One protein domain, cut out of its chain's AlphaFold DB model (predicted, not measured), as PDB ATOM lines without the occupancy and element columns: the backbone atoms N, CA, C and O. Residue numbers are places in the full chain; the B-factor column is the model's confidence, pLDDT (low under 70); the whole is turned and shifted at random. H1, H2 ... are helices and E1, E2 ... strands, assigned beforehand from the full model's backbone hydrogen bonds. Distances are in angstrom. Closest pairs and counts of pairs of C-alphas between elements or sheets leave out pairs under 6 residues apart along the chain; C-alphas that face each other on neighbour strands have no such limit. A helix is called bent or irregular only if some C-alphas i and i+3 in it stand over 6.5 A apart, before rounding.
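AT A GLANCE: This is residues 169 to 362 of the 363 residues of an uncharacterized protein of viral metagenome (UniProt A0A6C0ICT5). A strongly twisted six-stranded sheet, E4 E3 E2 E5 E6 E7, makes the core of three layers, with H3 and H4 packed on one face and H6 on the other, where the sheet curls round it. H1, H2, H5 and the small parallel pair E1 and E8 lie beyond the end toward which E2, E5, E6 and E7 run, and residues 272 to 277 of H5 stick out. The 194 printed residues hold six named helices and eight named strands, in the order H1 H2 E1 H3 E2 H4 E3 H5 E4 E5 H6 E6 E7 E8; the class is mixed, helices and strands. The large sheet is mixed; the whole is compact, with a radius of gyration of the C-alphas of 16.6 A and spans of 46 by 35 by 33 A.

HOW THE PARTS SIT: The large sheet runs E4, residues 284 to 288, E3, 248 to 256, E2, 226 to 230, E5, 298 to 306, E6, 327 to 335, and E7, 347 to 350. E4 and E3 are antiparallel, with N 285 and O 255 2.8 A apart; the other neighbours are parallel, with N 229 and O 250 at 2.9 A for E3 and E2, N 302 and O 228 at 2.9 A for E2 and E5, N 301 and O 329 at 2.9 A for E5 and E6, and N 332 and O 347 at 2.8 A for E6 and E7, each within hydrogen-bond range. H4, residues 233 to 245, is on the sheet at a height of 6.8 A, over E2 and E5; its closest C-alphas to E5 are Gly 234 and Asp 303, 3.7 A. H3, residues 203 to 219, is on the same face, 9.3 A over the sheet. With residues 207 to 214 alone it touches H4, closest at the C-alphas of Met 210 and Ile 241, 6.8 A, at a steep tilt of 56 degrees. H6, residues 310 to 321, is on the opposite face; the closest C-alphas of H6 and E4 are Ser 314 and Tyr 284, 6.6 A. E2, H4, E3 and E5, H6, E6 are strand-helix-strand units, parallel neighbour strands joined through a helix, with right-handed crossovers. H1, residues 169 to 178, is close to H4 but not clearly touching, with C-alphas of Met 170 and Ile 236 6.7 A apart. E1, residues 198 to 200, and E8, 354 to 356, are parallel neighbours, with N 355 and O 198 at 2.9 A. H2, residues 182 to 191, and H5, 268 to 277, touch no helix and are not on the large sheet. Every O i to N i+4 pair is within hydrogen-bond range in H2, H3, H5 and H6; H1 has 5 of 6 and H4 6 of 9.

IN THESE COORDINATES: H1 begins at C-alpha 169, (-13.502, 43.469, 20.137), and is only just irregular: C-alphas 169 and 172 are 6.9 A apart. H3 is 24.4 A long, E3 26.6 A, E5 21.0 A and E6 20.8 A. E5 bends by 69 degrees at residue 303 and E6 by 68 degrees at 332. E8 ends at C-alpha 356, (-27.395, 29.051, 14.218).

THE WHOLE: The C-alphas farthest apart, those of Tyr 183 and Gly 296, are 48.1 A apart. The printed part has no cut; the links E3 to H5 and E6 to E7 are long. The mean pLDDT of the printed part is 88.1; residues 196, 259 to 260 and 262 to 282 are under 70.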
ATOM      1  N   GLN A 169     -14.545  44.350  20.670       90.62
ATOM      2  CA  GLN A 169     -13.502  43.469  20.137       90.62
ATOM      3  C   GLN A 169     -14.066  42.193  19.490       90.62
ATOM      4  O   GLN A 169     -13.392  41.561  18.676       90.62
ATOM      5  N   MET A 170     -15.310  41.813  19.805       90.06
ATOM      6  CA  MET A 170     -15.977  40.655  19.205       90.06
ATOM      7  C   MET A 170     -16.699  40.987  17.895       90.06
ATOM      8  O   MET A 170     -16.997  40.069  17.128       90.06
ATOM      9  N   LEU A 171     -16.928  42.267  17.584       92.12
ATOM     10  CA  LEU A 171     -17.649  42.687  16.378       92.12
ATOM     11  C   LEU A 171     -17.023  42.172  15.069       92.12
ATOM     12  O   LEU A 171     -17.786  41.700  14.224       92.12
ATOM     13  N   PRO A 172     -15.685  42.164  14.879       91.50
ATOM     14  CA  PRO A 172     -15.087  41.588  13.673       91.50
ATOM     15  C   PRO A 172     -15.404  40.095  13.501       91.50
ATOM     16  O   PRO A 172     -15.692  39.643  12.394       91.50
ATOM     17  N   ASN A 173     -15.410  39.329  14.599       88.44
ATOM     18  CA  ASN A 173     -15.733  37.900  14.575       88.44
ATOM     19  C   ASN A 173     -17.216  37.659  14.269       88.44
ATOM     20  O   ASN A 173     -17.538  36.760  13.494       88.44
ATOM     21  N   ILE A 174     -18.106  38.471  14.849       91.94
ATOM     22  CA  ILE A 174     -19.547  38.422  14.576       91.94
ATOM     23  C   ILE A 174     -19.806  38.749  13.102       91.94
ATOM     24  O   ILE A 174     -20.446  37.970  12.402       91.94
ATOM     25  N   LYS A 175     -19.224  39.840  12.595       91.56
ATOM     26  CA  LYS A 175     -19.359  40.250  11.193       91.56
ATOM     27  C   LYS A 175     -18.918  39.136  10.237       91.56
ATOM     28  O   LYS A 175     -19.681  38.760   9.352       91.56
ATOM     29  N   LYS A 176     -17.763  38.511  10.494       90.69
ATOM     30  CA  LYS A 176     -17.264  37.367   9.708       90.69
ATOM     31  C   LYS A 176     -18.238  36.176   9.669       90.69
ATOM     32  O   LYS A 176     -18.327  35.502   8.646       90.69
ATOM     33  N   LYS A 177     -18.942  35.887  10.769       91.12
ATOM     34  CA  LYS A 177     -19.945  34.805  10.855       91.12
ATOM     35  C   LYS A 177     -21.299  35.183  10.235       91.12
ATOM     36  O   LYS A 177     -22.053  34.316   9.800       91.12
ATOM     37  N   MET A 178     -21.640  36.468  10.186       91.38
ATOM     38  CA  MET A 178     -22.845  36.954   9.498       91.38
ATOM     39  C   MET A 178     -22.663  36.976   7.971       91.38
ATOM     40  O   MET A 178     -23.593  36.640   7.227       91.38
ATOM     41  N   GLU A 179     -21.450  37.306   7.518       91.75
ATOM     42  CA  GLU A 179     -21.030  37.393   6.110       91.75
ATOM     43  C   GLU A 179     -20.711  36.032   5.463       91.75
ATOM     44  O   GLU A 179     -20.213  35.977   4.338       91.75
ATOM     45  N   THR A 180     -21.021  34.914   6.131       90.50
ATOM     46  CA  THR A 180     -20.888  33.567   5.559       90.50
ATOM     47  C   THR A 180     -21.564  33.485   4.179       90.50
ATOM     48  O   THR A 180     -22.726  33.892   4.043       90.50
ATOM     49  N   PRO A 181     -20.893  32.935   3.147       93.44
ATOM     50  CA  PRO A 181     -21.469  32.821   1.812       93.44
ATOM     51  C   PRO A 181     -22.807  32.078   1.805       93.44
ATOM     52  O   PRO A 181     -22.992  31.086   2.510       93.44
ATOM     53  N   TYR A 182     -23.737  32.517   0.957       93.50
ATOM     54  CA  TYR A 182     -25.104  31.989   0.936       93.50
ATOM     55  C   TYR A 182     -25.170  30.469   0.705       93.50
ATOM     56  O   TYR A 182     -25.943  29.772   1.361       93.50
ATOM     57  N   TYR A 183     -24.306  29.925  -0.157       92.06
ATOM     58  CA  TYR A 183     -24.247  28.479  -0.396       92.06
ATOM     59  C   TYR A 183     -23.797  27.697   0.854       92.06
ATOM     60  O   TYR A 183     -24.340  26.629   1.122       92.06
ATOM     61  N   MET A 184     -22.880  28.240   1.666       90.06
ATOM     62  CA  MET A 184     -22.482  27.631   2.945       90.06
ATOM     63  C   MET A 184     -23.627  27.667   3.958       90.06
ATOM     64  O   MET A 184     -23.823  26.702   4.699       90.06
ATOM     65  N   LYS A 185     -24.441  28.733   3.952       92.81
ATOM     66  CA  LYS A 185     -25.663  28.808   4.766       92.81
ATOM     67  C   LYS A 185     -26.650  27.700   4.380       92.81
ATOM     68  O   LYS A 185     -27.132  26.993   5.261       92.81
ATOM     69  N   ILE A 186     -26.890  27.483   3.080       93.50
ATOM     70  CA  ILE A 186     -27.736  26.377   2.582       93.50
ATOM     71  C   ILE A 186     -27.172  25.019   3.009       93.50
ATOM     72  O   ILE A 186     -27.912  24.196   3.551       93.50
ATOM     73  N   LEU A 187     -25.872  24.787   2.803       90.06
ATOM     74  CA  LEU A 187     -25.218  23.534   3.190       90.06
ATOM     75  C   LEU A 187     -25.334  23.274   4.694       90.06
ATOM     76  O   LEU A 187     -25.585  22.140   5.093       90.06
ATOM     77  N   THR A 188     -25.225  24.315   5.522       88.94
ATOM     78  CA  THR A 188     -25.404  24.215   6.977       88.94
ATOM     79  C   THR A 188     -26.819  23.764   7.335       88.94
ATOM     80  O   THR A 188     -26.987  22.878   8.173       88.94
ATOM     81  N   ILE A 189     -27.846  24.323   6.687       92.00
ATOM     82  CA  ILE A 189     -29.243  23.912   6.892       92.00
ATOM     83  C   ILE A 189     -29.455  22.447   6.485       92.00
ATOM     84  O   ILE A 189     -30.032  21.667   7.247       92.00
ATOM     85  N   TYR A 190     -28.905  22.048   5.338       90.56
ATOM     86  CA  TYR A 190     -28.965  20.672   4.841       90.56
ATOM     87  C   TYR A 190     -28.255  19.664   5.741       90.56
ATOM     88  O   TYR A 190     -28.830  18.634   6.092       90.56
ATOM     89  N   ALA A 191     -27.018  19.957   6.143       86.44
ATOM     90  CA  ALA A 191     -26.228  19.081   7.001       86.44
ATOM     91  C   ALA A 191     -26.909  18.862   8.361       86.44
ATOM     92  O   ALA A 191     -26.851  17.770   8.926       86.44
ATOM     93  N   ASN A 192     -27.611  19.882   8.860       85.25
ATOM     94  CA  ASN A 192     -28.338  19.810  10.120       85.25
ATOM     95  C   ASN A 192     -29.771  19.266   9.981       85.25
ATOM     96  O   ASN A 192     -30.439  19.105  10.999       85.25
ATOM     97  N   ALA A 193     -30.256  18.933   8.777       87.94
ATOM     98  CA  ALA A 193     -31.614  18.413   8.565       87.94
ATOM     99  C   ALA A 193     -31.887  17.113   9.347       87.94
ATOM    100  O   ALA A 193     -32.942  16.951   9.963       87.94
ATOM    101  N   ASN A 194     -30.894  16.225   9.388       81.25
ATOM    102  CA  ASN A 194     -30.929  14.953  10.113       81.25
ATOM    103  C   ASN A 194     -30.939  15.131  11.636       81.25
ATOM    104  O   ASN A 194     -31.508  14.316  12.370       81.25
ATOM    105  N   ILE A 195     -30.280  16.178  12.122       71.56
ATOM    106  CA  ILE A 195     -30.004  16.325  13.538       71.56
ATOM    107  C   ILE A 195     -31.186  17.077  14.147       71.56
ATOM    108  O   ILE A 195     -31.589  18.138  13.683       71.56
ATOM    109  N   GLN A 196     -31.790  16.521  15.196       62.44
ATOM    110  CA  GLN A 196     -32.904  17.180  15.878       62.44
ATOM    111  C   GLN A 196     -32.384  18.383  16.684       62.44
ATOM    112  O   GLN A 196     -32.064  18.256  17.868       62.44
ATOM    113  N   GLN A 197     -32.279  19.537  16.026       70.56
ATOM    114  CA  GLN A 197     -31.664  20.756  16.550       70.56
ATOM    115  C   GLN A 197     -32.688  21.876  16.781       70.56
ATOM    116  O   GLN A 197     -33.805  21.864  16.258       70.56
ATOM    117  N   VAL A 198     -32.304  22.847  17.603       84.50
ATOM    118  CA  VAL A 198     -32.905  24.182  17.598       84.50
ATOM    119  C   VAL A 198     -32.239  24.947  16.460       84.50
ATOM    120  O   VAL A 198     -31.042  25.205  16.521       84.50
ATOM    121  N   THR A 199     -32.982  25.287  15.408       88.19
ATOM    122  CA  THR A 199     -32.358  25.864  14.208       88.19
ATOM    123  C   THR A 199     -31.760  27.245  14.462       88.19
ATOM    124  O   THR A 199     -30.674  27.532  13.975       88.19
ATOM    125  N   PHE A 200     -32.448  28.094  15.229       91.56
ATOM    126  CA  PHE A 200     -32.020  29.466  15.489       91.56
ATOM    127  C   PHE A 200     -32.379  29.919  16.906       91.56
ATOM    128  O   PHE A 200     -33.467  29.611  17.396       91.56
ATOM    129  N   VAL A 201     -31.486  30.689  17.528       92.19
ATOM    130  CA  VAL A 201     -31.702  31.370  18.812       92.19
ATOM    131  C   VAL A 201     -31.480  32.871  18.618       92.19
ATOM    132  O   VAL A 201     -30.461  33.273  18.063       92.19
ATOM    133  N   SER A 202     -32.423  33.708  19.060       93.75
ATOM    134  CA  SER A 202     -32.299  35.170  18.957       93.75
ATOM    135  C   SER A 202     -31.489  35.771  20.111       93.75
ATOM    136  O   SER A 202     -31.359  35.148  21.162       93.75
ATOM    137  N   TRP A 203     -31.012  37.015  19.971       95.06
ATOM    138  CA  TRP A 203     -30.365  37.748  21.073       95.06
ATOM    139  C   TRP A 203     -31.222  37.774  22.345       95.06
ATOM    140  O   TRP A 203     -30.729  37.455  23.422       95.06
ATOM    141  N   LYS A 204     -32.524  38.046  22.204       94.12
ATOM    142  CA  LYS A 204     -33.481  38.063  23.320       94.12
ATOM    143  C   LYS A 204     -33.604  36.702  24.009       94.12
ATOM    144  O   LYS A 204     -33.741  36.628  25.228       94.12
ATOM    145  N   ASP A 205     -33.567  35.614  23.238       94.06
ATOM    146  CA  ASP A 205     -33.569  34.269  23.812       94.06
ATOM    147  C   ASP A 205     -32.281  34.007  24.601       94.06
ATOM    148  O   ASP A 205     -32.361  33.474  25.705       94.06
ATOM    149  N   ILE A 206     -31.118  34.421  24.076       95.81
ATOM    150  CA  ILE A 206     -29.832  34.313  24.784       95.81
ATOM    151  C   ILE A 206     -29.875  35.095  26.093       95.81
ATOM    152  O   ILE A 206     -29.527  34.530  27.121       95.81
ATOM    153  N   GLU A 207     -30.334  36.345  26.089       97.12
ATOM    154  CA  GLU A 207     -30.453  37.167  27.303       97.12
ATOM    155  C   GLU A 207     -31.301  36.474  28.373       97.12
ATOM    156  O   GLU A 207     -30.860  36.333  29.513       97.12
ATOM    157  N   ARG A 208     -32.458  35.920  27.987       96.88
ATOM    158  CA  ARG A 208     -33.300  35.126  28.892       96.88
ATOM    159  C   ARG A 208     -32.578  33.881  29.419       96.88
ATOM    160  O   ARG A 208     -32.701  33.548  30.594       96.88
ATOM    161  N   TYR A 209     -31.846  33.159  28.570       96.81
ATOM    162  CA  TYR A 209     -31.104  31.968  28.997       96.81
ATOM    163  C   TYR A 209     -29.939  32.313  29.927       96.81
ATOM    164  O   TYR A 209     -29.707  31.596  30.898       96.81
ATOM    165  N   MET A 210     -29.235  33.413  29.660       97.38
ATOM    166  CA  MET A 210     -28.172  33.923  30.520       97.38
ATOM    167  C   MET A 210     -28.724  34.383  31.869       97.38
ATOM    168  O   MET A 210     -28.102  34.103  32.887       97.38
ATOM    169  N   ASP A 211     -29.907  35.000  31.903       97.94
ATOM    170  CA  ASP A 211     -30.577  35.374  33.153       97.94
ATOM    171  C   ASP A 211     -30.893  34.150  34.020       97.94
ATOM    172  O   ASP A 211     -30.560  34.142  35.204       97.94
ATOM    173  N   HIS A 212     -31.394  33.062  33.431       97.19
ATOM    174  CA  HIS A 212     -31.586  31.804  34.164       97.19
ATOM    175  C   HIS A 212     -30.275  31.157  34.629       97.19
ATOM    176  O   HIS A 212     -30.232  30.526  35.685       97.19
ATOM    177  N   ILE A 213     -29.191  31.278  33.857       96.81
ATOM    178  CA  ILE A 213     -27.866  30.825  34.302       96.81
ATOM    179  C   ILE A 213     -27.403  31.665  35.501       96.81
ATOM    180  O   ILE A 213     -26.906  31.098  36.471       96.81
ATOM    181  N   ILE A 214     -27.604  32.984  35.466       97.19
ATOM    182  CA  ILE A 214     -27.273  33.907  36.560       97.19
ATOM    183  C   ILE A 214     -28.055  33.570  37.833       97.19
ATOM    184  O   ILE A 214     -27.470  33.592  38.912       97.19
ATOM    185  N   GLU A 215     -29.345  33.244  37.727       97.00
ATOM    186  CA  GLU A 215     -30.153  32.780  38.866       97.00
ATOM    187  C   GLU A 215     -29.520  31.542  39.513       97.00
ATOM    188  O   GLU A 215     -29.194  31.568  40.695       97.00
ATOM    189  N   ARG A 216     -29.189  30.514  38.721       96.00
ATOM    190  CA  ARG A 216     -28.542  29.293  39.238       96.00
ATOM    191  C   ARG A 216     -27.159  29.536  39.841       96.00
ATOM    192  O   ARG A 216     -26.768  28.840  40.771       96.00
ATOM    193  N   ILE A 217     -26.408  30.497  39.300       95.38
ATOM    194  CA  ILE A 217     -25.120  30.926  39.858       95.38
ATOM    195  C   ILE A 217     -25.325  31.555  41.240       95.38
ATOM    196  O   ILE A 217     -24.546  31.284  42.144       95.38
ATOM    197  N   LYS A 218     -26.361  32.381  41.417       95.00
ATOM    198  CA  LYS A 218     -26.684  32.985  42.718       95.00
ATOM    199  C   LYS A 218     -27.167  31.935  43.720       95.00
ATOM    200  O   LYS A 218     -26.753  31.974  44.874       95.00
ATOM    201  N   ASP A 219     -27.960  30.971  43.261       95.31
ATOM    202  CA  ASP A 219     -28.502  29.890  44.091       95.31
ATOM    203  C   ASP A 219     -27.432  28.894  44.572       95.31
ATOM    204  O   ASP A 219     -27.668  28.145  45.521       95.31
ATOM    205  N   SER A 220     -26.243  28.871  43.954       92.88
ATOM    206  CA  SER A 220     -25.159  27.972  44.369       92.88
ATOM    207  C   SER A 220     -24.520  28.362  45.707       92.88
ATOM    208  O   SER A 220     -23.764  27.568  46.266       92.88
ATOM    209  N   ASN A 221     -24.797  29.567  46.223       91.38
ATOM    210  CA  ASN A 221     -24.156  30.153  47.408       91.38
ATOM    211  C   ASN A 221     -22.615  30.212  47.335       91.38
ATOM    212  O   ASN A 221     -21.949  30.392  48.356       91.38
ATOM    213  N   VAL A 222     -22.031  30.107  46.136       95.88
ATOM    214  CA  VAL A 222     -20.594  30.288  45.901       95.88
ATOM    215  C   VAL A 222     -20.333  31.718  45.442       95.88
ATOM    216  O   VAL A 222     -20.947  32.215  44.497       95.88
ATOM    217  N   LYS A 223     -19.374  32.391  46.081       96.25
ATOM    218  CA  LYS A 223     -18.883  33.687  45.608       96.25
ATOM    219  C   LYS A 223     -17.865  33.464  44.493       96.25
ATOM    220  O   LYS A 223     -16.758  33.003  44.763       96.25
ATOM    221  N   TYR A 224     -18.241  33.812  43.266       98.06
ATOM    222  CA  TYR A 224     -17.349  33.781  42.108       98.06
ATOM    223  C   TYR A 224     -16.587  35.102  41.965       98.06
ATOM    224  O   TYR A 224     -17.165  36.181  42.080       98.06
ATOM    225  N   ASP A 225     -15.287  35.011  41.700       98.12
ATOM    226  CA  ASP A 225     -14.391  36.151  41.495       98.12
ATOM    227  C   ASP A 225     -14.367  36.623  40.032       98.12
ATOM    228  O   ASP A 225     -14.111  37.798  39.749       98.12
ATOM    229  N   ALA A 226     -14.592  35.698  39.096       98.31
ATOM    230  CA  ALA A 226     -14.484  35.957  37.668       98.31
ATOM    231  C   ALA A 226     -15.348  35.012  36.823       98.31
ATOM    232  O   ALA A 226     -15.751  33.932  37.259       98.31
ATOM    233  N   ILE A 227     -15.584  35.413  35.578       98.38
ATOM    234  CA  ILE A 227     -16.115  34.568  34.513       98.38
ATOM    235  C   ILE A 227     -15.083  34.424  33.398       98.38
ATOM    236  O   ILE A 227     -14.343  35.354  33.090       98.38
ATOM    237  N   ILE A 228     -15.036  33.238  32.803       98.56
ATOM    238  CA  ILE A 228     -14.127  32.866  31.731       98.56
ATOM    239  C   ILE A 228     -14.970  32.370  30.558       98.56
ATOM    240  O   ILE A 228     -15.635  31.340  30.657       98.56
ATOM    241  N   GLY A 229     -14.964  33.110  29.452       98.00
ATOM    242  CA  GLY A 229     -15.626  32.720  28.209       98.00
ATOM    243  C   GLY A 229     -14.684  31.968  27.271       98.00
ATOM    244  O   GLY A 229     -13.597  32.458  26.953       98.00
ATOM    245  N   ILE A 230     -15.104  30.802  26.782       96.44
ATOM    246  CA  ILE A 230     -14.369  30.071  25.742       96.44
ATOM    247  C   ILE A 230     -14.598  30.769  24.393       96.44
ATOM    248  O   ILE A 230     -15.731  30.985  23.965       96.44
ATOM    249  N   LYS A 231     -13.528  31.175  23.702       92.25
ATOM    250  CA  LYS A 231     -13.643  31.794  22.376       92.25
ATOM    251  C   LYS A 231     -14.103  30.744  21.349       92.25
ATOM    252  O   LYS A 231     -13.545  29.657  21.276       92.25
ATOM    253  N   THR A 232     -15.071  31.045  20.479       89.31
ATOM    254  CA  THR A 232     -15.612  32.391  20.183       89.31
ATOM    255  C   THR A 232     -16.963  32.710  20.821       89.31
ATOM    256  O   THR A 232     -17.112  33.839  21.278       89.31
ATOM    257  N   GLY A 233     -17.936  31.794  20.861       92.00
ATOM    258  CA  GLY A 233     -19.296  32.126  21.308       92.00
ATOM    259  C   GLY A 233     -19.409  32.301  22.825       92.00
ATOM    260  O   GLY A 233     -19.987  33.295  23.262       92.00
ATOM    261  N   GLY A 234     -18.755  31.450  23.624       96.12
ATOM    262  CA  GLY A 234     -18.611  31.613  25.076       96.12
ATOM    263  C   GLY A 234     -18.060  32.984  25.477       96.12
ATOM    264  O   GLY A 234     -18.550  33.611  26.414       96.12
ATOM    265  N   ALA A 235     -17.097  33.500  24.713       94.69
ATOM    266  CA  ALA A 235     -16.528  34.831  24.906       94.69
ATOM    267  C   ALA A 235     -17.476  35.988  24.542       94.69
ATOM    268  O   ALA A 235     -17.312  37.074  25.087       94.69
ATOM    269  N   ILE A 236     -18.444  35.784  23.637       94.88
ATOM    270  CA  ILE A 236     -19.494  36.780  23.360       94.88
ATOM    271  C   ILE A 236     -20.425  36.862  24.570       94.88
ATOM    272  O   ILE A 236     -20.688  37.945  25.078       94.88
ATOM    273  N   ILE A 237     -20.913  35.717  25.053       96.69
ATOM    274  CA  ILE A 237     -21.938  35.670  26.107       96.69
ATOM    275  C   ILE A 237     -21.387  35.928  27.518       96.69
ATOM    276  O   ILE A 237     -22.144  36.334  28.402       96.69
ATOM    277  N   SER A 238     -20.081  35.754  27.752       97.25
ATOM    278  CA  SER A 238     -19.484  36.008  29.070       97.25
ATOM    279  C   SER A 238     -19.543  37.484  29.483       97.25
ATOM    280  O   SER A 238     -19.694  37.774  30.671       97.25
ATOM    281  N   ASP A 239     -19.508  38.415  28.520       95.50
ATOM    282  CA  ASP A 239     -19.594  39.861  28.777       95.50
ATOM    283  C   ASP A 239     -20.914  40.251  29.454       95.50
ATOM    284  O   ASP A 239     -20.934  41.075  30.370       95.50
ATOM    285  N   TYR A 240     -22.021  39.627  29.045       97.25
ATOM    286  CA  TYR A 240     -23.335  39.882  29.630       97.25
ATOM    287  C   TYR A 240     -23.389  39.473  31.106       97.25
ATOM    288  O   TYR A 240     -23.821  40.246  31.963       97.25
ATOM    289  N   ILE A 241     -22.918  38.261  31.409       97.06
ATOM    290  CA  ILE A 241     -22.939  37.720  32.772       97.06
ATOM    291  C   ILE A 241     -21.979  38.503  33.670       97.06
ATOM    292  O   ILE A 241     -22.361  38.873  34.780       97.06
ATOM    293  N   SER A 242     -20.774  38.817  33.181       97.19
ATOM    294  CA  SER A 242     -19.803  39.656  33.894       97.19
ATOM    295  C   SER A 242     -20.409  41.000  34.296       97.19
ATOM    296  O   SER A 242     -20.336  41.365  35.469       97.19
ATOM    297  N   LYS A 243     -21.072  41.697  33.361       96.19
ATOM    298  CA  LYS A 243     -21.724  42.989  33.624       96.19
ATOM    299  C   LYS A 243     -22.835  42.874  34.668       96.19
ATOM    300  O   LYS A 243     -22.904  43.709  35.565       96.19
ATOM    301  N   LYS A 244     -23.685  41.843  34.592       96.75
ATOM    302  CA  LYS A 244     -24.789  41.651  35.552       96.75
ATOM    303  C   LYS A 244     -24.331  41.222  36.949       96.75
ATOM    304  O   LYS A 244     -25.001  41.555  37.922       96.75
ATOM    305  N   LEU A 245     -23.237  40.470  37.051       96.62
ATOM    306  CA  LEU A 245     -22.684  40.016  38.332       96.62
ATOM    307  C   LEU A 245     -21.610  40.956  38.897       96.62
ATOM    308  O   LEU A 245     -21.220  40.788  40.048       96.62
ATOM    309  N   ASN A 246     -21.154  41.940  38.117       96.81
ATOM    310  CA  ASN A 246     -20.052  42.841  38.452       96.81
ATOM    311  C   ASN A 246     -18.764  42.091  38.858       96.81
ATOM    312  O   ASN A 246     -18.145  42.381  39.881       96.81
ATOM    313  N   ILE A 247     -18.380  41.097  38.052       97.38
ATOM    314  CA  ILE A 247     -17.169  40.277  38.235       97.38
ATOM    315  C   ILE A 247     -16.238  40.415  37.033       97.38
ATOM    316  O   ILE A 247     -16.685  40.755  35.936       97.38
ATOM    317  N   LYS A 248     -14.947  40.115  37.213       97.50
ATOM    318  CA  LYS A 248     -13.969  40.185  36.117       97.50
ATOM    319  C   LYS A 248     -14.336  39.219  34.983       97.50
ATOM    320  O   LYS A 248     -14.776  38.105  35.254       97.50
ATOM    321  N   ASN A 249     -14.131  39.633  33.733       97.50
ATOM    322  CA  ASN A 249     -14.311  38.780  32.555       97.50
ATOM    323  C   ASN A 249     -12.963  38.461  31.916       97.50
ATOM    324  O   ASN A 249     -12.214  39.371  31.566       97.50
ATOM    325  N   TYR A 250     -12.702  37.180  31.701       97.50
ATOM    326  CA  TYR A 250     -11.573  36.689  30.930       97.50
ATOM    327  C   TYR A 250     -12.068  35.888  29.729       97.50
ATOM    328  O   TYR A 250     -13.170  35.339  29.719       97.50
ATOM    329  N   LYS A 251     -11.238  35.805  28.692       95.94
ATOM    330  CA  LYS A 251     -11.555  35.075  27.463       95.94
ATOM    331  C   LYS A 251     -10.380  34.166  27.144       95.94
ATOM    332  O   LYS A 251      -9.252  34.640  27.104       95.94
ATOM    333  N   VAL A 252     -10.645  32.887  26.911       95.88
ATOM    334  CA  VAL A 252      -9.605  31.892  26.619       95.88
ATOM    335  C   VAL A 252      -9.872  31.246  25.269       95.88
ATOM    336  O   VAL A 252     -11.021  30.980  24.914       95.88
ATOM    337  N   LYS A 253      -8.821  30.986  24.493       93.19
ATOM    338  CA  LYS A 253      -8.917  30.253  23.228       93.19
ATOM    339  C   LYS A 253      -8.067  29.003  23.311       93.19
ATOM    340  O   LYS A 253      -6.847  29.092  23.427       93.19
ATOM    341  N   LEU A 254      -8.714  27.851  23.176       89.88
ATOM    342  CA  LEU A 254      -8.040  26.572  23.024       89.88
ATOM    343  C   LEU A 254      -8.351  26.003  21.645       89.88
ATOM    344  O   LEU A 254      -9.468  26.114  21.138       89.88
ATOM    345  N   THR A 255      -7.359  25.364  21.047       84.62
ATOM    346  CA  THR A 255      -7.507  24.623  19.795       84.62
ATOM    347  C   THR A 255      -6.932  23.231  19.979       84.62
ATOM    348  O   THR A 255      -6.063  23.035  20.819       84.62
ATOM    349  N   ARG A 256      -7.391  22.248  19.205       78.62
ATOM    350  CA  ARG A 256      -6.735  20.929  19.212       78.62
ATOM    351  C   ARG A 256      -5.325  21.090  18.658       78.62
ATOM    352  O   ARG A 256      -5.174  21.814  17.687       78.62
ATOM    353  N   SER A 257      -4.327  20.404  19.202       75.25
ATOM    354  CA  SER A 257      -2.916  20.645  18.874       75.25
ATOM    355  C   SER A 257      -2.566  20.445  17.397       75.25
ATOM    356  O   SER A 257      -1.632  21.065  16.905       75.25
ATOM    357  N   TYR A 258      -3.335  19.629  16.667       70.12
ATOM    358  CA  TYR A 258      -3.165  19.463  15.218       70.12
ATOM    359  C   TYR A 258      -3.707  20.646  14.393       70.12
ATOM    360  O   TYR A 258      -3.385  20.784  13.215       70.12
ATOM    361  N   TYR A 259      -4.547  21.492  14.989       66.38
ATOM    362  CA  TYR A 259      -4.912  22.787  14.441       66.38
ATOM    363  C   TYR A 259      -3.930  23.829  14.972       66.38
ATOM    364  O   TYR A 259      -3.825  24.028  16.179       66.38
ATOM    365  N   ASN A 260      -3.267  24.565  14.085       67.75
ATOM    366  CA  ASN A 260      -2.508  25.737  14.514       67.75
ATOM    367  C   ASN A 260      -3.450  26.784  15.137       67.75
ATOM    368  O   ASN A 260      -4.625  26.891  14.769       67.75
ATOM    369  N   CYS A 261      -2.923  27.581  16.069       73.62
ATOM    370  CA  CYS A 261      -3.663  28.680  16.703       73.62
ATOM    371  C   CYS A 261      -4.149  29.738  15.705       73.62
ATOM    372  O   CYS A 261      -5.211  30.352  15.899       73.62
ATOM    373  N   ASP A 262      -3.430  29.835  14.590       66.31
ATOM    374  CA  ASP A 262      -3.859  30.460  13.353       66.31
ATOM    375  C   ASP A 262      -4.538  29.407  12.482       66.31
ATOM    376  O   ASP A 262      -3.911  28.760  11.637       66.31
ATOM    377  N   LYS A 263      -5.844  29.207  12.695       61.22
ATOM    378  CA  LYS A 263      -6.654  28.423  11.762       61.22
ATOM    379  C   LYS A 263      -6.572  29.081  10.382       61.22
ATOM    380  O   LYS A 263      -7.314  30.019  10.090       61.22
ATOM    381  N   LYS A 264      -5.698  28.572   9.511       53.25
ATOM    382  CA  LYS A 264      -5.880  28.734   8.067       53.25
ATOM    383  C   LYS A 264      -7.214  28.060   7.723       53.25
ATOM    384  O   LYS A 264      -7.516  27.036   8.336       53.25
ATOM    385  N   PRO A 265      -8.040  28.630   6.829       47.53
ATOM    386  CA  PRO A 265      -9.309  28.026   6.448       47.53
ATOM    387  C   PRO A 265      -9.020  26.669   5.802       47.53
ATOM    388  O   PRO A 265      -8.676  26.576   4.628       47.53
ATOM    389  N   ILE A 266      -9.081  25.613   6.604       49.47
ATOM    390  CA  ILE A 266      -9.088  24.243   6.125       49.47
ATOM    391  C   ILE A 266     -10.486  24.046   5.546       49.47
ATOM    392  O   ILE A 266     -11.476  24.419   6.174       49.47
ATOM    393  N   ASN A 267     -10.575  23.515   4.327       53.09
ATOM    394  CA  ASN A 267     -11.857  23.248   3.681       53.09
ATOM    395  C   ASN A 267     -12.750  22.446   4.651       53.09
ATOM    396  O   ASN A 267     -12.311  21.432   5.196       53.09
ATOM    397  N   ALA A 268     -14.001  22.871   4.861       53.03
ATOM    398  CA  ALA A 268     -14.929  22.240   5.813       53.03
ATOM    399  C   ALA A 268     -15.057  20.710   5.620       53.03
ATOM    400  O   ALA A 268     -15.247  19.956   6.573       53.03
ATOM    401  N   ILE A 269     -14.880  20.243   4.379       50.53
ATOM    402  CA  ILE A 269     -14.863  18.823   4.001       50.53
ATOM    403  C   ILE A 269     -13.638  18.096   4.575       50.53
ATOM    404  O   ILE A 269     -13.785  17.027   5.165       50.53
ATOM    405  N   SER A 270     -12.437  18.670   4.453       54.44
ATOM    406  CA  SER A 270     -11.230  18.090   5.058       54.44
ATOM    407  C   SER A 270     -11.318  18.056   6.581       54.44
ATOM    408  O   SER A 270     -10.886  17.075   7.171       54.44
ATOM    409  N   ASP A 271     -11.951  19.048   7.210       58.03
ATOM    410  CA  ASP A 271     -12.160  19.059   8.663       58.03
ATOM    411  C   ASP A 271     -13.122  17.957   9.132       58.03
ATOM    412  O   ASP A 271     -12.870  17.295  10.142       58.03
ATOM    413  N   LEU A 272     -14.194  17.698   8.375       57.22
ATOM    414  CA  LEU A 272     -15.122  16.592   8.631       57.22
ATOM    415  C   LEU A 272     -14.442  15.224   8.502       57.22
ATOM    416  O   LEU A 272     -14.617  14.372   9.375       57.22
ATOM    417  N   ILE A 273     -13.649  15.031   7.446       57.44
ATOM    418  CA  ILE A 273     -12.896  13.794   7.201       57.44
ATOM    419  C   ILE A 273     -11.853  13.584   8.304       57.44
ATOM    420  O   ILE A 273     -11.796  12.518   8.917       57.44
ATOM    421  N   LEU A 274     -11.080  14.622   8.628       58.38
ATOM    422  CA  LEU A 274     -10.034  14.559   9.644       58.38
ATOM    423  C   LEU A 274     -10.615  14.283  11.040       58.38
ATOM    424  O   LEU A 274     -10.056  13.489  11.789       58.38
ATOM    425  N   LYS A 275     -11.780  14.854  11.373       60.16
ATOM    426  CA  LYS A 275     -12.500  14.587  12.629       60.16
ATOM    427  C   LYS A 275     -13.002  13.144  12.741       60.16
ATOM    428  O   LYS A 275     -13.149  12.651  13.856       60.16
ATOM    429  N   HIS A 276     -13.291  12.487  11.616       58.53
ATOM    430  CA  HIS A 276     -13.742  11.094  11.591       58.53
ATOM    431  C   HIS A 276     -12.574  10.099  11.630       58.53
ATOM    432  O   HIS A 276     -12.700   9.047  12.252       58.53
ATOM    433  N   ILE A 277     -11.440  10.451  11.013       55.09
ATOM    434  CA  ILE A 277     -10.216   9.636  10.977       55.09
ATOM    435  C   ILE A 277      -9.428   9.756  12.289       55.09
ATOM    436  O   ILE A 277      -8.989   8.755  12.847       55.09
ATOM    437  N   LEU A 278      -9.272  10.971  12.820       53.56
ATOM    438  CA  LEU A 278      -8.550  11.234  14.064       53.56
ATOM    439  C   LEU A 278      -9.508  11.151  15.259       53.56
ATOM    440  O   LEU A 278      -9.791  12.150  15.920       53.56
ATOM    441  N   GLN A 279      -9.999   9.945  15.561       50.88
ATOM    442  CA  GLN A 279     -10.811   9.658  16.758       50.88
ATOM    443  C   GLN A 279     -10.062   9.834  18.094       50.88
ATOM    444  O   GLN A 279     -10.590   9.490  19.151       50.88
ATOM    445  N   ASN A 280      -8.854  10.391  18.085       49.16
ATOM    446  CA  ASN A 280      -8.091  10.599  19.300       49.16
ATOM    447  C   ASN A 280      -8.516  11.892  19.995       49.16
ATOM    448  O   ASN A 280      -8.689  12.944  19.372       49.16
ATOM    449  N   TYR A 281      -8.660  11.785  21.316       53.03
ATOM    450  CA  TYR A 281      -8.688  12.883  22.276       53.03
ATOM    451  C   TYR A 281      -7.367  13.653  22.181       53.03
ATOM    452  O   TYR A 281      -6.480  13.489  23.009       53.03
ATOM    453  N   GLY A 282      -7.194  14.411  21.098       58.34
ATOM    454  CA  GLY A 282      -5.984  15.180  20.866       58.34
ATOM    455  C   GLY A 282      -5.762  16.154  22.012       58.34
ATOM    456  O   GLY A 282      -6.723  16.685  22.580       58.34
ATOM    457  N   GLU A 283      -4.494  16.385  22.328       72.62
ATOM    458  CA  GLU A 283      -4.092  17.481  23.196       72.62
ATOM    459  C   GLU A 283      -4.679  18.796  22.666       72.62
ATOM    460  O   GLU A 283      -5.002  18.937  21.478       72.62
ATOM    461  N   TYR A 284      -4.917  19.733  23.574       82.88
ATOM    462  CA  TYR A 284      -5.364  21.071  23.227       82.88
ATOM    463  C   TYR A 284      -4.242  22.041  23.565       82.88
ATOM    464  O   TYR A 284      -3.693  21.993  24.661       82.88
ATOM    465  N   ASN A 285      -3.954  22.941  22.634       86.94
ATOM    466  CA  ASN A 285      -3.032  24.043  22.839       86.94
ATOM    467  C   ASN A 285      -3.823  25.282  23.255       86.94
ATOM    468  O   ASN A 285      -4.852  25.613  22.653       86.94
ATOM    469  N   VAL A 286      -3.318  25.983  24.266       90.44
ATOM    470  CA  VAL A 286      -3.813  27.301  24.660       90.44
ATOM    471  C   VAL A 286      -3.235  28.323  23.686       90.44
ATOM    472  O   VAL A 286      -2.032  28.548  23.648       90.44
ATOM    473  N   CYS A 287      -4.094  28.913  22.862       89.44
ATOM    474  CA  CYS A 287      -3.701  29.915  21.873       89.44
ATOM    475  C   CYS A 287      -3.719  31.325  22.439       89.44
ATOM    476  O   CYS A 287      -2.899  32.158  22.079       89.44
ATOM    477  N   GLU A 288      -4.710  31.591  23.282       91.62
ATOM    478  CA  GLU A 288      -4.876  32.861  23.975       91.62
ATOM    479  C   GLU A 288      -5.235  32.496  25.413       91.62
ATOM    480  O   GLU A 288      -6.333  31.990  25.670       91.62
ATOM    481  N   GLY A 289      -4.256  32.645  26.303       92.44
ATOM    482  CA  GLY A 289      -4.377  32.349  27.724       92.44
ATOM    483  C   GLY A 289      -4.839  33.556  28.532       92.44
ATOM    484  O   GLY A 289      -5.141  34.619  27.994       92.44
ATOM    485  N   ILE A 290      -4.891  33.372  29.847       95.50
ATOM    486  CA  ILE A 290      -5.161  34.444  30.806       95.50
ATOM    487  C   ILE A 290      -3.838  34.790  31.477       95.50
ATOM    488  O   ILE A 290      -3.222  33.893  32.037       95.50
ATOM    489  N   ASP A 291      -3.392  36.040  31.450       94.75
ATOM    490  CA  ASP A 291      -2.112  36.410  32.079       94.75
ATOM    491  C   ASP A 291      -2.249  36.636  33.593       94.75
ATOM    492  O   ASP A 291      -1.331  36.338  34.358       94.75
ATOM    493  N   ASP A 292      -3.426  37.080  34.041       96.19
ATOM    494  CA  ASP A 292      -3.738  37.299  35.452       96.19
ATOM    495  C   ASP A 292      -3.587  36.019  36.298       96.19
ATOM    496  O   ASP A 292      -3.876  34.896  35.866       96.19
ATOM    497  N   ASN A 293      -3.188  36.204  37.560       95.56
ATOM    498  CA  ASN A 293      -3.161  35.131  38.549       95.56
ATOM    499  C   ASN A 293      -4.588  34.786  39.010       95.56
ATOM    500  O   ASN A 293      -5.270  35.616  39.617       95.56
ATOM    501  N   LEU A 294      -5.009  33.545  38.756       97.62
ATOM    502  CA  LEU A 294      -6.304  33.001  39.175       97.62
ATOM    503  C   LEU A 294      -6.185  31.947  40.288       97.62
ATOM    504  O   LEU A 294      -7.173  31.283  40.602       97.62
ATOM    505  N   SER A 295      -5.004  31.800  40.892       98.00
ATOM    506  CA  SER A 295      -4.776  30.815  41.947       98.00
ATOM    507  C   SER A 295      -5.712  31.051  43.134       98.00
ATOM    508  O   SER A 295      -5.833  32.176  43.631       98.00
ATOM    509  N   GLY A 296      -6.415  29.998  43.553       97.94
ATOM    510  CA  GLY A 296      -7.388  30.038  44.646       97.94
ATOM    511  C   GLY A 296      -8.680  30.806  44.335       97.94
ATOM    512  O   GLY A 296      -9.443  31.101  45.251       97.94
ATOM    513  N   LYS A 297      -8.923  31.191  43.073       98.38
ATOM    514  CA  LYS A 297     -10.143  31.905  42.669       98.38
ATOM    515  C   LYS A 297     -11.276  30.947  42.342       98.38
ATOM    516  O   LYS A 297     -11.042  29.857  41.831       98.38
ATOM    517  N   ASN A 298     -12.506  31.403  42.561       98.50
ATOM    518  CA  ASN A 298     -13.712  30.717  42.113       98.50
ATOM    519  C   ASN A 298     -14.175  31.332  40.798       98.50
ATOM    520  O   ASN A 298     -14.444  32.533  40.732       98.50
ATOM    521  N   VAL A 299     -14.303  30.530  39.745       98.56
ATOM    522  CA  VAL A 299     -14.617  31.035  38.405       98.56
ATOM    523  C   VAL A 299     -15.834  30.351  37.797       98.56
ATOM    524  O   VAL A 299     -16.081  29.159  37.987       98.56
ATOM    525  N   ILE A 300     -16.586  31.113  37.011       98.56
ATOM    526  CA  ILE A 300     -17.608  30.585  36.106       98.56
ATOM    527  C   ILE A 300     -16.935  30.333  34.760       98.56
ATOM    528  O   ILE A 300     -16.307  31.235  34.216       98.56
ATOM    529  N   LEU A 301     -17.073  29.135  34.203       98.56
ATOM    530  CA  LEU A 301     -16.576  28.813  32.866       98.56
ATOM    531  C   LEU A 301     -17.763  28.658  31.922       98.56
ATOM    532  O   LEU A 301     -18.617  27.812  32.171       98.56
ATOM    533  N   ILE A 302     -17.820  29.449  30.849       98.12
ATOM    534  CA  ILE A 302     -18.970  29.471  29.943       98.12
ATOM    535  C   ILE A 302     -18.610  29.225  28.477       98.12
ATOM    536  O   ILE A 302     -17.630  29.757  27.953       98.12
ATOM    537  N   ASP A 303     -19.472  28.452  27.814       97.12
ATOM    538  CA  ASP A 303     -19.481  28.229  26.367       97.12
ATOM    539  C   ASP A 303     -20.911  28.350  25.804       97.12
ATOM    540  O   ASP A 303     -21.889  28.170  26.537       97.12
ATOM    541  N   GLU A 304     -21.095  28.641  24.515       95.38
ATOM    542  CA  GLU A 304     -22.448  28.664  23.934       95.38
ATOM    543  C   GLU A 304     -23.033  27.250  23.804       95.38
ATOM    544  O   GLU A 304     -24.214  27.013  24.084       95.38
ATOM    545  N   LEU A 305     -22.194  26.295  23.395       94.00
ATOM    546  CA  LEU A 305     -22.585  24.947  23.014       94.00
ATOM    547  C   LEU A 305     -21.536  23.944  23.462       94.00
ATOM    548  O   LEU A 305     -20.426  23.898  22.944       94.00
ATOM    549  N   VAL A 306     -21.957  23.002  24.294       93.56
ATOM    550  CA  VAL A 306     -21.161  21.818  24.588       93.56
ATOM    551  C   VAL A 306     -21.709  20.624  23.805       93.56
ATOM    552  O   VAL A 306     -22.845  20.185  23.989       93.56
ATOM    553  N   SER A 307     -20.890  20.095  22.892       89.19
ATOM    554  CA  SER A 307     -21.208  18.897  22.102       89.19
ATOM    555  C   SER A 307     -20.607  17.639  22.739       89.19
ATOM    556  O   SER A 307     -21.232  17.040  23.608       89.19
ATOM    557  N   SER A 308     -19.376  17.265  22.375       87.88
ATOM    558  CA  SER A 308     -18.651  16.139  22.986       87.88
ATOM    559  C   SER A 308     -18.172  16.420  24.412       87.88
ATOM    560  O   SER A 308     -17.901  15.486  25.160       87.88
ATOM    561  N   GLY A 309     -18.033  17.699  24.781       90.12
ATOM    562  CA  GLY A 309     -17.417  18.116  26.043       90.12
ATOM    563  C   GLY A 309     -15.924  18.402  25.961       90.12
ATOM    564  O   GLY A 309     -15.396  19.011  26.878       90.12
ATOM    565  N   THR A 310     -15.244  18.021  24.876       89.06
ATOM    566  CA  THR A 310     -13.771  18.027  24.834       89.06
ATOM    567  C   THR A 310     -13.175  19.408  25.099       89.06
ATOM    568  O   THR A 310     -12.324  19.528  25.966       89.06
ATOM    569  N   THR A 311     -13.668  20.463  24.443       91.25
ATOM    570  CA  THR A 311     -13.164  21.833  24.659       91.25
ATOM    571  C   THR A 311     -13.408  22.321  26.092       91.25
ATOM    572  O   THR A 311     -12.498  22.865  26.714       91.25
ATOM    573  N   MET A 312     -14.602  22.077  26.642       94.75
ATOM    574  CA  MET A 312     -14.941  22.423  28.028       94.75
ATOM    575  C   MET A 312     -14.008  21.708  29.016       94.75
ATOM    576  O   MET A 312     -13.408  22.351  29.868       94.75
ATOM    577  N   LEU A 313     -13.820  20.393  28.863       94.56
ATOM    578  CA  LEU A 313     -12.964  19.583  29.738       94.56
ATOM    579  C   LEU A 313     -11.486  19.986  29.641       94.56
ATOM    580  O   LEU A 313     -10.823  20.115  30.666       94.56
ATOM    581  N   SER A 314     -10.976  20.245  28.435       93.81
ATOM    582  CA  SER A 314      -9.610  20.748  28.243       93.81
ATOM    583  C   SER A 314      -9.412  22.125  28.876       93.81
ATOM    584  O   SER A 314      -8.364  22.386  29.456       93.81
ATOM    585  N   THR A 315     -10.430  22.987  28.824       95.94
ATOM    586  CA  THR A 315     -10.375  24.299  29.481       95.94
ATOM    587  C   THR A 315     -10.395  24.158  31.001       95.94
ATOM    588  O   THR A 315      -9.623  24.820  31.682       95.94
ATOM    589  N   ILE A 316     -11.220  23.257  31.545       96.62
ATOM    590  CA  ILE A 316     -11.217  22.937  32.981       96.62
ATOM    591  C   ILE A 316      -9.834  22.444  33.414       96.62
ATOM    592  O   ILE A 316      -9.334  22.893  34.442       96.62
ATOM    593  N   LYS A 317      -9.205  21.565  32.623       95.44
ATOM    594  CA  LYS A 317      -7.849  21.072  32.887       95.44
ATOM    595  C   LYS A 317      -6.834  22.217  32.930       95.44
ATOM    596  O   LYS A 317      -6.136  22.348  33.923       95.44
ATOM    597  N   TYR A 318      -6.818  23.088  31.919       96.12
ATOM    598  CA  TYR A 318      -5.971  24.290  31.900       96.12
ATOM    599  C   TYR A 318      -6.159  25.153  33.161       96.12
ATOM    600  O   TYR A 318      -5.195  25.549  33.811       96.12
ATOM    601  N   LEU A 319      -7.411  25.413  33.548       97.69
ATOM    602  CA  LEU A 319      -7.711  26.260  34.703       97.69
ATOM    603  C   LEU A 319      -7.286  25.636  36.040       97.69
ATOM    604  O   LEU A 319      -6.848  26.358  36.934       97.69
ATOM    605  N   ARG A 320      -7.395  24.314  36.187       96.62
ATOM    606  CA  ARG A 320      -6.953  23.602  37.395       96.62
ATOM    607  C   ARG A 320      -5.437  23.461  37.450       96.62
ATOM    608  O   ARG A 320      -4.823  23.822  38.451       96.62
ATOM    609  N   ASP A 321      -4.851  22.954  36.373       95.81
ATOM    610  CA  ASP A 321      -3.467  22.488  36.364       95.81
ATOM    611  C   ASP A 321      -2.486  23.657  36.203       95.81
ATOM    612  O   ASP A 321      -1.465  23.686  36.880       95.81
ATOM    613  N   GLU A 322      -2.803  24.640  35.350       95.50
ATOM    614  CA  GLU A 322      -1.905  25.769  35.055       95.50
ATOM    615  C   GLU A 322      -2.288  27.059  35.789       95.50
ATOM    616  O   GLU A 322      -1.429  27.894  36.069       95.50
ATOM    617  N   LYS A 323      -3.581  27.261  36.082       97.38
ATOM    618  CA  LYS A 323      -4.072  28.471  36.770       97.38
ATOM    619  C   LYS A 323      -4.429  28.270  38.234       97.38
ATOM    620  O   LYS A 323      -4.672  29.266  38.912       97.38
ATOM    621  N   HIS A 324      -4.411  27.028  38.720       97.38
ATOM    622  CA  HIS A 324      -4.668  26.675  40.119       97.38
ATOM    623  C   HIS A 324      -5.969  27.277  40.672       97.38
ATOM    624  O   HIS A 324      -6.044  27.695  41.827       97.38
ATOM    625  N   VAL A 325      -6.995  27.351  39.821       98.06
ATOM    626  CA  VAL A 325      -8.345  27.788  40.190       98.06
ATOM    627  C   VAL A 325      -8.943  26.803  41.198       98.06
ATOM    628  O   VAL A 325      -8.821  25.593  41.011       98.06
ATOM    629  N   ASP A 326      -9.613  27.316  42.231       97.56
ATOM    630  CA  ASP A 326     -10.210  26.510  43.306       97.56
ATOM    631  C   ASP A 326     -11.509  25.839  42.830       97.56
ATOM    632  O   ASP A 326     -11.563  24.634  42.570       97.56
ATOM    633  N   ILE A 327     -12.553  26.643  42.600       97.69
ATOM    634  CA  ILE A 327     -13.846  26.164  42.102       97.69
ATOM    635  C   ILE A 327     -14.055  26.616  40.659       97.69
ATOM    636  O   ILE A 327     -13.950  27.797  40.335       97.69
ATOM    637  N   ILE A 328     -14.446  25.677  39.795       98.25
ATOM    638  CA  ILE A 328     -14.894  25.961  38.427       98.25
ATOM    639  C   ILE A 328     -16.362  25.571  38.313       98.25
ATOM    640  O   ILE A 328     -16.710  24.410  38.531       98.25
ATOM    641  N   PHE A 329     -17.215  26.522  37.931       97.88
ATOM    642  CA  PHE A 329     -18.622  26.282  37.619       97.88
ATOM    643  C   PHE A 329     -18.831  26.239  36.099       97.88
ATOM    644  O   PHE A 329     -18.982  27.293  35.473       97.88
ATOM    645  N   PRO A 330     -18.797  25.046  35.476       97.69
ATOM    646  CA  PRO A 330     -18.972  24.911  34.038       97.69
ATOM    647  C   PRO A 330     -20.439  25.096  33.657       97.69
ATOM    648  O   PRO A 330     -21.337  24.403  34.143       97.69
ATOM    649  N   THR A 331     -20.681  26.015  32.735       97.56
ATOM    650  CA  THR A 331     -22.013  26.350  32.253       97.56
ATOM    651  C   THR A 331     -22.029  26.484  30.735       97.56
ATOM    652  O   THR A 331     -21.036  26.834  30.104       97.56
ATOM    653  N   ALA A 332     -23.173  26.197  30.127       97.31
ATOM    654  CA  ALA A 332     -23.395  26.385  28.706       97.31
ATOM    655  C   ALA A 332     -24.837  26.795  28.426       97.31
ATOM    656  O   ALA A 332     -25.745  26.436  29.171       97.31
ATOM    657  N   ILE A 333     -25.098  27.500  27.327       96.25
ATOM    658  CA  ILE A 333     -26.494  27.717  26.914       96.25
ATOM    659  C   ILE A 333     -27.095  26.389  26.450       96.25
ATOM    660  O   ILE A 333     -28.209  26.027  26.840       96.25
ATOM    661  N   SER A 334     -26.332  25.641  25.655       94.75
ATOM    662  CA  SER A 334     -26.766  24.412  25.007       94.75
ATOM    663  C   SER A 334     -25.838  23.229  25.309       94.75
ATOM    664  O   SER A 334     -24.620  23.354  25.219       94.75
ATOM    665  N   LEU A 335     -26.405  22.052  25.606       92.88
ATOM    666  CA  LEU A 335     -25.670  20.796  25.813       92.88
ATOM    667  C   LEU A 335     -26.259  19.647  24.987       92.88
ATOM    668  O   LEU A 335     -27.445  19.316  25.078       92.88
ATOM    669  N   THR A 336     -25.392  18.937  24.265       89.19
ATOM    670  CA  THR A 336     -25.767  17.730  23.523       89.19
ATOM    671  C   THR A 336     -25.620  16.479  24.384       89.19
ATOM    672  O   THR A 336     -24.621  15.771  24.294       89.19
ATOM    673  N   ARG A 337     -26.646  16.142  25.175       82.38
ATOM    674  CA  ARG A 337     -26.600  14.989  26.105       82.38
ATOM    675  C   ARG A 337     -26.176  13.661  25.464       82.38
ATOM    676  O   ARG A 337     -25.513  12.866  26.107       82.38
ATOM    677  N   LYS A 338     -26.562  13.411  24.207       82.94
ATOM    678  CA  LYS A 338     -26.215  12.166  23.496       82.94
ATOM    679  C   LYS A 338     -24.737  12.073  23.107       82.94
ATOM    680  O   LYS A 338     -24.238  10.972  22.910       82.94
ATOM    681  N   LEU A 339     -24.075  13.216  22.916       82.62
ATOM    682  CA  LEU A 339     -22.680  13.284  22.470       82.62
ATOM    683  C   LEU A 339     -21.717  13.556  23.625       82.62
ATOM    684  O   LEU A 339     -20.552  13.173  23.532       82.62
ATOM    685  N   TYR A 340     -22.192  14.202  24.688       87.06
ATOM    686  CA  TYR A 340     -21.398  14.489  25.870       87.06
ATOM    687  C   TYR A 340     -21.054  13.196  26.615       87.06
ATOM    688  O   TYR A 340     -21.947  12.436  26.984       87.06
ATOM    689  N   LYS A 341     -19.757  12.957  26.826       83.62
ATOM    690  CA  LYS A 341     -19.232  11.766  27.520       83.62
ATOM    691  C   LYS A 341     -18.386  12.104  28.752       83.62
ATOM    692  O   LYS A 341     -17.684  11.236  29.254       83.62
ATOM    693  N   GLY A 342     -18.401  13.363  29.192       84.38
ATOM    694  CA  GLY A 342     -17.673  13.777  30.388       84.38
ATOM    695  C   GLY A 342     -18.379  13.344  31.672       84.38
ATOM    696  O   GLY A 342     -19.592  13.138  31.693       84.38
ATOM    697  N   ASP A 343     -17.598  13.228  32.736       88.38
ATOM    698  CA  ASP A 343     -18.022  12.945  34.110       88.38
ATOM    699  C   ASP A 343     -18.404  14.214  34.893       88.38
ATOM    700  O   ASP A 343     -18.991  14.141  35.971       88.38
ATOM    701  N   ILE A 344     -18.110  15.390  34.339       91.00
ATOM    702  CA  ILE A 344     -18.396  16.679  34.964       91.00
ATOM    703  C   ILE A 344     -19.838  17.108  34.674       91.00
ATOM    704  O   ILE A 344     -20.294  17.156  33.531       91.00
ATOM    705  N   TYR A 345     -20.568  17.496  35.718       93.81
ATOM    706  CA  TYR A 345     -21.865  18.136  35.533       93.81
ATOM    707  C   TYR A 345     -21.686  19.532  34.930       93.81
ATOM    708  O   TYR A 345     -21.005  20.375  35.505       93.81
ATOM    709  N   ILE A 346     -22.334  19.783  33.793       95.06
ATOM    710  CA  ILE A 346     -22.394  21.102  33.157       95.06
ATOM    711  C   ILE A 346     -23.783  21.678  33.408       95.06
ATOM    712  O   ILE A 346     -24.786  21.020  33.124       95.06
ATOM    713  N   ASN A 347     -23.853  22.913  33.895       95.81
ATOM    714  CA  ASN A 347     -25.109  23.645  33.995       95.81
ATOM    715  C   ASN A 347     -25.550  24.122  32.600       95.81
ATOM    716  O   ASN A 347     -24.783  24.780  31.909       95.81
ATOM    717  N   TYR A 348     -26.771  23.813  32.159       95.75
ATOM    718  CA  TYR A 348     -27.273  24.291  30.861       95.75
ATOM    719  C   TYR A 348     -28.783  24.501  30.818       95.75
ATOM    720  O   TYR A 348     -29.522  24.052  31.703       95.75
ATOM    721  N   ILE A 349     -29.239  25.175  29.759       93.69
ATOM    722  CA  ILE A 349     -30.652  25.487  29.528       93.69
ATOM    723  C   ILE A 349     -31.249  24.605  28.423       93.69
ATOM    724  O   ILE A 349     -32.285  23.976  28.631       93.69
ATOM    725  N   ILE A 350     -30.587  24.502  27.267       91.31
ATOM    726  CA  ILE A 350     -31.105  23.788  26.091       91.31
ATOM    727  C   ILE A 350     -30.460  22.391  25.986       91.31
ATOM    728  O   ILE A 350     -29.263  22.291  25.727       91.31
ATOM    729  N   PRO A 351     -31.212  21.280  26.118       90.88
ATOM    730  CA  PRO A 351     -30.674  19.916  25.999       90.88
ATOM    731  C   PRO A 351     -30.561  19.428  24.535       90.88
ATOM    732  O   PRO A 351     -30.821  18.255  24.247       90.88
ATOM    733  N   LYS A 352     -30.274  20.321  23.582       86.75
ATOM    734  CA  LYS A 352     -30.250  20.057  22.130       86.75
ATOM    735  C   LYS A 352     -29.234  20.967  21.466       86.75
ATOM    736  O   LYS A 352     -29.103  22.094  21.906       86.75
ATOM    737  N   ILE A 353     -28.621  20.527  20.369       87.31
ATOM    738  CA  ILE A 353     -27.738  21.385  19.565       87.31
ATOM    739  C   ILE A 353     -28.527  22.583  19.027       87.31
ATOM    740  O   ILE A 353     -29.660  22.422  18.568       87.31
ATOM    741  N   VAL A 354     -27.900  23.756  19.068       89.88
ATOM    742  CA  VAL A 354     -28.339  24.961  18.363       89.88
ATOM    743  C   VAL A 354     -27.522  25.073  17.079       89.88
ATOM    744  O   VAL A 354     -26.297  25.007  17.147       89.88
ATOM    745  N   SER A 355     -28.184  25.198  15.926       88.31
ATOM    746  CA  SER A 355     -27.497  25.255  14.627       88.31
ATOM    747  C   SER A 355     -26.920  26.637  14.345       88.31
ATOM    748  O   SER A 355     -25.809  26.754  13.838       88.31
ATOM    749  N   ILE A 356     -27.717  27.677  14.598       92.06
ATOM    750  CA  ILE A 356     -27.395  29.051  14.218       92.06
ATOM    751  C   ILE A 356     -27.663  29.969  15.403       92.06
ATOM    752  O   ILE A 356     -28.732  29.957  16.020       92.06
ATOM    753  N   TRP A 357     -26.661  30.781  15.697       94.31
ATOM    754  CA  TRP A 357     -26.661  31.750  16.776       94.31
ATOM    755  C   TRP A 357     -26.932  33.152  16.219       94.31
ATOM    756  O   TRP A 357     -26.794  33.375  15.015       94.31
ATOM    757  N   PRO A 358     -27.283  34.141  17.056       94.38
ATOM    758  CA  PRO A 358     -27.592  35.477  16.563       94.38
ATOM    759  C   PRO A 358     -26.340  36.237  16.100       94.38
ATOM    760  O   PRO A 358     -26.455  37.252  15.425       94.38
ATOM    761  N   TRP A 359     -25.141  35.722  16.396       93.62
ATOM    762  CA  TRP A 359     -23.884  36.180  15.804       93.62
ATOM    763  C   TRP A 359     -23.542  35.518  14.460       93.62
ATOM    764  O   TRP A 359     -22.464  35.764  13.931       93.62
ATOM    765  N   GLY A 360     -24.421  34.684  13.898       92.12
ATOM    766  CA  GLY A 360     -24.277  34.125  12.554       92.12
ATOM    767  C   GLY A 360     -23.994  32.623  12.508       92.12
ATOM    768  O   GLY A 360     -24.265  31.881  13.454       92.12
ATOM    769  N   TYR A 361     -23.488  32.183  11.356       88.25
ATOM    770  CA  TYR A 361     -23.239  30.780  11.038       88.25
ATOM    771  C   TYR A 361     -21.818  30.402  11.459       88.25
ATOM    772  O   TYR A 361     -20.885  31.197  11.321       88.25
ATOM    773  N   ASP A 362     -21.640  29.187  11.975       75.94
ATOM    774  CA  ASP A 362     -20.296  28.659  12.183       75.94
ATOM    775  C   ASP A 362     -19.672  28.314  10.821       75.94
ATOM    776  O   ASP A 362     -20.301  27.663   9.986       75.94
TER     777      ASP A 362